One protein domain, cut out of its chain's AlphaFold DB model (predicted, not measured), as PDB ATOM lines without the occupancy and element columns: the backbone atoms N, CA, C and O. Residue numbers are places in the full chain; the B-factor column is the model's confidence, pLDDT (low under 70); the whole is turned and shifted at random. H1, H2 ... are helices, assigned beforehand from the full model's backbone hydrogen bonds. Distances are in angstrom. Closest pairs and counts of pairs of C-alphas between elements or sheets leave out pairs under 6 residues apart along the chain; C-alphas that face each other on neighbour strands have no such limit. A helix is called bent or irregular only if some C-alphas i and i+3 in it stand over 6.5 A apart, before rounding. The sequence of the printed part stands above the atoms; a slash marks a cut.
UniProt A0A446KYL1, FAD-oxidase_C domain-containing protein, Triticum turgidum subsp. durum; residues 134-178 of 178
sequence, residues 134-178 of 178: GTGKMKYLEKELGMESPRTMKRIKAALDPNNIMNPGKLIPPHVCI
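Overview. This is residues 134 to 178 of the 178 residues of the protein "FAD-oxidase_C domain-containing protein" of Triticum turgidum subsp. durum (UniProt A0A446KYL1). Two helices, the long H2 and the short H1, meet end to start at a corner, and from the far end of H2 a long loop folds back over the open side of that corner. Residues 159 to 165 stick out. The printed part has 45 residues with two named helices, H1 then H2, and no named strand; the class is all helix, though under half of the residues are in named elements. It is compact, with a radius of gyration of the C-alphas of 10.1 A and spans of 28 by 20 by 13 A.

Arrangement. Look first at H2, residues 148 to 160, where every O i to N i+4 pair is within hydrogen-bond range. Before it comes H1, residues 138 to 145, with 2 of 4 such pairs within range; it is only just irregular, C-alphas 139 and 142 being 7.0 A apart. The two only just touch, only at the corner by their tight link, with 3 pairs of C-alphas within 8 A; H2 does so with residues 149 to 150 alone. Their closest C-alphas, of Glu 142 and Pro 150, are 7.2 A apart. They run opposite ways at a steep tilt of 62 degrees.

Along the chain. Find C-alpha 148 at (66.997, 40.197, 64.833); from there H2 runs 18.5 A to C-alpha 160 at (73.586, 27.400, 76.423). H1 begins at C-alpha 138, (79.886, 36.947, 59.854), and spans 11.1 A.

Size, cuts and confidence. The C-alphas farthest apart, of Lys 143 and Asn 163, are 28.4 A apart. Residues 161 to 178 hold no named element. The printed part has no cut, and no printed residue has a pLDDT under 70.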
ATOM      1  N   GLY A 134      81.290  30.702  59.909       84.75
ATOM      2  CA  GLY A 134      82.616  30.808  60.520       84.75
ATOM      3  C   GLY A 134      82.907  32.222  61.027       84.75
ATOM      4  O   GLY A 134      82.025  32.872  61.582       84.75
ATOM      5  N   THR A 135      84.144  32.687  60.847       84.12
ATOM      6  CA  THR A 135      84.539  34.090  61.063       84.12
ATOM      7  C   THR A 135      84.434  34.917  59.781       84.12
ATOM      8  O   THR A 135      83.986  36.060  59.814       84.12
ATOM      9  N   GLY A 136      84.798  34.329  58.636       84.38
ATOM     10  CA  GLY A 136      84.927  35.039  57.361       84.38
ATOM     11  C   GLY A 136      83.616  35.589  56.790       84.38
ATOM     12  O   GLY A 136      83.639  36.613  56.104       84.38
ATOM     13  N   LYS A 137      82.471  34.955  57.087       88.81
ATOM     14  CA  LYS A 137      81.162  35.369  56.555       88.81
ATOM     15  C   LYS A 137      80.268  36.081  57.573       88.81
ATOM     16  O   LYS A 137      79.180  36.510  57.204       88.81
ATOM     17  N   MET A 138      80.708  36.275  58.824       89.44
ATOM     18  CA  MET A 138      79.886  36.947  59.854       89.44
ATOM     19  C   MET A 138      79.442  38.344  59.414       89.44
ATOM     20  O   MET A 138      78.319  38.749  59.693       89.44
ATOM     21  N   LYS A 139      80.298  39.044  58.661       90.12
ATOM     22  CA  LYS A 139      80.021  40.371  58.098       90.12
ATOM     23  C   LYS A 139      78.822  40.423  57.140       90.12
ATOM     24  O   LYS A 139      78.307  41.503  56.890       90.12
ATOM     25  N   TYR A 140      78.371  39.285  56.610       92.19
ATOM     26  CA  TYR A 140      77.237  39.214  55.684       92.19
ATOM     27  C   TYR A 140      75.914  38.858  56.366       92.19
ATOM     28  O   TYR A 140      74.857  39.087  55.783       92.19
ATOM     29  N   LEU A 141      75.952  38.341  57.600       90.94
ATOM     30  CA  LEU A 141      74.764  37.835  58.292       90.94
ATOM     31  C   LEU A 141      73.690  38.893  58.523       90.94
ATOM     32  O   LEU A 141      72.509  38.604  58.373       90.94
ATOM     33  N   GLU A 142      74.099  40.107  58.885       90.25
ATOM     34  CA  GLU A 142      73.169  41.215  59.097       90.25
ATOM     35  C   GLU A 142      72.416  41.565  57.809       90.25
ATOM     36  O   GLU A 142      71.210  41.791  57.838       90.25
ATOM     37  N   LYS A 143      73.113  41.539  56.669       91.56
ATOM     38  CA  LYS A 143      72.502  41.794  55.363       91.56
ATOM     39  C   LYS A 143      71.583  40.656  54.919       91.56
ATOM     40  O   LYS A 143      70.568  40.920  54.290       91.56
ATOM     41  N   GLU A 144      71.951  39.412  55.211       93.06
ATOM     42  CA  GLU A 144      71.192  38.229  54.797       93.06
ATOM     43  C   GLU A 144      69.938  37.991  55.648       93.06
ATOM     44  O   GLU A 144      68.870  37.728  55.109       93.06
ATOM     45  N   LEU A 145      70.060  38.072  56.976       91.38
ATOM     46  CA  LEU A 145      69.020  37.637  57.917       91.38
ATOM     47  C   LEU A 145      68.405  38.783  58.736       91.38
ATOM     48  O   LEU A 145      67.549  38.532  59.593       91.38
ATOM     49  N   GLY A 146      68.865  40.019  58.526       91.75
ATOM     50  CA  GLY A 146      68.552  41.162  59.383       91.75
ATOM     51  C   GLY A 146      69.204  41.053  60.765       91.75
ATOM     52  O   GLY A 146      69.803  40.038  61.112       91.75
ATOM     53  N   MET A 147      69.075  42.097  61.588       90.75
ATOM     54  CA  MET A 147      69.706  42.135  62.919       90.75
ATOM     55  C   MET A 147      69.037  41.254  63.976       90.75
ATOM     56  O   MET A 147      69.703  40.793  64.905       90.75
ATOM     57  N   GLU A 148      67.744  40.974  63.838       91.62
ATOM     58  CA  GLU A 148      66.997  40.197  64.833       91.62
ATOM     59  C   GLU A 148      67.433  38.727  64.875       91.62
ATOM     60  O   GLU A 148      67.476  38.110  65.947       91.62
ATOM     61  N   SER A 149      67.844  38.172  63.732       91.88
ATOM     62  CA  SER A 149      68.302  36.785  63.642       91.88
ATOM     63  C   SER A 149      69.625  36.567  64.405       91.88
ATOM     64  O   SER A 149      69.649  35.721  65.306       91.88
ATOM     65  N   PRO A 150      70.709  37.346  64.179       91.38
ATOM     66  CA  PRO A 150      71.911  37.311  65.015       91.38
ATOM     67  C   PRO A 150      71.662  37.575  66.501       91.38
ATOM     68  O   PRO A 150      72.275  36.901  67.330       91.38
ATOM     69  N   ARG A 151      70.759  38.498  66.865       92.25
ATOM     70  CA  ARG A 151      70.403  38.745  68.278       92.25
ATOM     71  C   ARG A 151      69.783  37.515  68.924       92.25
ATOM     72  O   ARG A 151      70.188  37.114  70.015       92.25
ATOM     73  N   THR A 152      68.851  36.870  68.230       93.31
ATOM     74  CA  THR A 152      68.215  35.635  68.699       93.31
ATOM     75  C   THR A 152      69.244  34.515  68.857       93.31
ATOM     76  O   THR A 152      69.297  33.877  69.909       93.31
ATOM     77  N   MET A 153      70.135  34.335  67.876       92.25
ATOM     78  CA  MET A 153      71.247  33.382  67.977       92.25
ATOM     79  C   MET A 153      72.157  33.687  69.176       92.25
ATOM     80  O   MET A 153      72.552  32.766  69.891       92.25
ATOM     81  N   LYS A 154      72.438  34.968  69.455       91.44
ATOM     82  CA  LYS A 154      73.237  35.391  70.616       91.44
ATOM     83  C   LYS A 154      72.555  35.086  71.946       91.44
ATOM     84  O   LYS A 154      73.223  34.617  72.864       91.44
ATOM     85  N   ARG A 155      71.238  35.276  72.040       93.56
ATOM     86  CA  ARG A 155      70.447  34.915  73.232       93.56
ATOM     87  C   ARG A 155      70.467  33.411  73.490       93.56
ATOM     88  O   ARG A 155      70.706  32.996  74.619       93.56
ATOM     89  N   ILE A 156      70.294  32.600  72.445       94.56
ATOM     90  CA  ILE A 156      70.394  31.135  72.540       94.56
ATOM     91  C   ILE A 156      71.804  30.727  72.981       94.56
ATOM     92  O   ILE A 156      71.960  29.930  73.904       94.56
ATOM     93  N   LYS A 157      72.839  31.310  72.367       92.94
ATOM     94  CA  LYS A 157      74.238  31.054  72.716       92.94
ATOM     95  C   LYS A 157      74.533  31.388  74.179       92.94
ATOM     96  O   LYS A 157      75.154  30.574  74.848       92.94
ATOM     97  N   ALA A 158      74.075  32.535  74.674       92.31
ATOM     98  CA  ALA A 158      74.281  32.944  76.063       92.31
ATOM     99  C   ALA A 158      73.558  32.023  77.063       92.31
ATOM    100  O   ALA A 158      74.089  31.753  78.135       92.31
ATOM    101  N   ALA A 159      72.379  31.505  76.702       95.50
ATOM    102  CA  ALA A 159      71.649  30.554  77.537       95.50
ATOM    103  C   ALA A 159      72.337  29.177  77.613       95.50
ATOM    104  O   ALA A 159      72.339  28.551  78.668       95.50
ATOM    105  N   LEU A 160      72.922  28.708  76.505       96.12
ATOM    106  CA  LEU A 160      73.586  27.400  76.423       96.12
ATOM    107  C   LEU A 160      75.060  27.425  76.850       96.12
ATOM    108  O   LEU A 160      75.598  26.401  77.256       96.12
ATOM    109  N   ASP A 161      75.724  28.573  76.733       95.25
ATOM    110  CA  ASP A 161      77.139  28.759  77.053       95.25
ATOM    111  C   ASP A 161      77.375  30.041  77.868       95.25
ATOM    112  O   ASP A 161      77.965  30.999  77.354       95.25
ATOM    113  N   PRO A 162      76.939  30.086  79.142       93.25
ATOM    114  CA  PRO A 162      77.068  31.283  79.975       93.25
ATOM    115  C   PRO A 162      78.521  31.738  80.169       93.25
ATOM    116  O   PRO A 162      78.784  32.926  80.328       93.25
ATOM    117  N   ASN A 163      79.468  30.796  80.115       93.88
ATOM    118  CA  ASN A 163      80.901  31.055  80.271       93.88
ATOM    119  C   ASN A 163      81.611  31.343  78.936       93.88
ATOM    120  O   ASN A 163      82.817  31.582  78.933       93.88
ATOM    121  N   ASN A 164      80.888  31.314  77.810       90.50
ATOM    122  CA  ASN A 164      81.409  31.560  76.464       90.50
ATOM    123  C   ASN A 164      82.645  30.701  76.100       90.50
ATOM    124  O   ASN A 164      83.578  31.178  75.450       90.50
ATOM    125  N   ILE A 165      82.675  29.432  76.521       94.56
ATOM    126  CA  ILE A 165      83.814  28.525  76.293       94.56
ATOM    127  C   ILE A 165      83.736  27.799  74.945       94.56
ATOM    128  O   ILE A 165      84.754  27.386  74.386       94.56
ATOM    129  N   MET A 166      82.537  27.643  74.381       91.44
ATOM    130  CA  MET A 166      82.330  26.916  73.132       91.44
ATOM    131  C   MET A 166      82.583  27.832  71.928       91.44
ATOM    132  O   MET A 166      81.651  28.412  71.367       91.44
ATOM    133  N   ASN A 167      83.844  27.891  71.487       89.56
ATOM    134  CA  ASN A 167      84.278  28.536  70.238       89.56
ATOM    135  C   ASN A 167      83.962  30.052  70.187       89.56
ATOM    136  O   ASN A 167      83.189  30.499  69.331       89.56
ATOM    137  N   PRO A 168      84.534  30.844  71.117       87.12
ATOM    138  CA  PRO A 168      84.245  32.269  71.246       87.12
ATOM    139  C   PRO A 168      84.630  33.051  69.983       87.12
ATOM    140  O   PRO A 168      85.601  32.734  69.298       87.12
ATOM    141  N   GLY A 169      83.858  34.096  69.675       83.06
ATOM    142  CA  GLY A 169      84.133  35.000  68.552       83.06
ATOM    143  C   GLY A 169      83.790  34.450  67.163       83.06
ATOM    144  O   GLY A 169      84.109  35.093  66.165       83.06
ATOM    145  N   LYS A 170      83.140  33.282  67.071       82.75
ATOM    146  CA  LYS A 170      82.617  32.735  65.809       82.75
ATOM    147  C   LYS A 170      81.096  32.851  65.730       82.75
ATOM    148  O   LYS A 170      80.418  32.913  66.753       82.75
ATOM    149  N   LEU A 171      80.571  32.796  64.503       77.06
ATOM    150  CA  LEU A 171      79.145  32.758  64.135       77.06
ATOM    151  C   LEU A 171      78.331  34.025  64.426       77.06
ATOM    152  O   LEU A 171      77.449  34.345  63.636       77.06
ATOM    153  N   ILE A 172      78.601  34.743  65.516       81.62
ATOM    154  CA  ILE A 172      77.848  35.938  65.905       81.62
ATOM    155  C   ILE A 172      78.766  37.164  65.824       81.62
ATOM    156  O   ILE A 172      79.795  37.190  66.505       81.62
ATOM    157  N   PRO A 173      78.401  38.192  65.034       79.56
ATOM    158  CA  PRO A 173      79.169  39.426  64.959       79.56
ATOM    159  C   PRO A 173      79.360  40.093  66.339       79.56
ATOM    160  O   PRO A 173      78.399  40.171  67.114       79.56
ATOM    161  N   PRO A 174      80.563  40.612  66.663       78.31
ATOM    162  CA  PRO A 174      80.851  41.189  67.982       78.31
ATOM    163  C   PRO A 174      79.960  42.379  68.355       78.31
ATOM    164  O   PRO A 174      79.650  42.560  69.531       78.31
ATOM    165  N   HIS A 175      79.524  43.163  67.362       80.19
ATOM    166  CA  HIS A 175      78.708  44.369  67.547       80.19
ATOM    167  C   HIS A 175      77.245  44.086  67.902       80.19
ATOM    168  O   HIS A 175      76.515  45.000  68.276       80.19
ATOM    169  N   VAL A 176      76.789  42.837  67.783       78.38
ATOM    170  CA  VAL A 176      75.409  42.459  68.100       78.38
ATOM    171  C   VAL A 176      75.223  42.506  69.615       78.38
ATOM    172  O   VAL A 176      75.747  41.650  70.322       78.38
ATOM    173  N   CYS A 177      74.477  43.473  70.140       74.88
ATOM    174  CA  CYS A 177      74.091  43.507  71.556       74.88
ATOM    175  C   CYS A 177      72.909  42.559  71.842       74.88
ATOM    176  O   CYS A 177      72.148  42.234  70.929       74.88
ATOM    177  N   ILE A 178      72.799  42.090  73.091       71.19
ATOM    178  CA  ILE A 178      71.638  41.324  73.590       71.19
ATOM    179  C   ILE A 178      70.552  42.299  74.030       71.19
ATOM    180  O   ILE A 178      70.930  43.315  74.654       71.19
TER     181      ILE A 178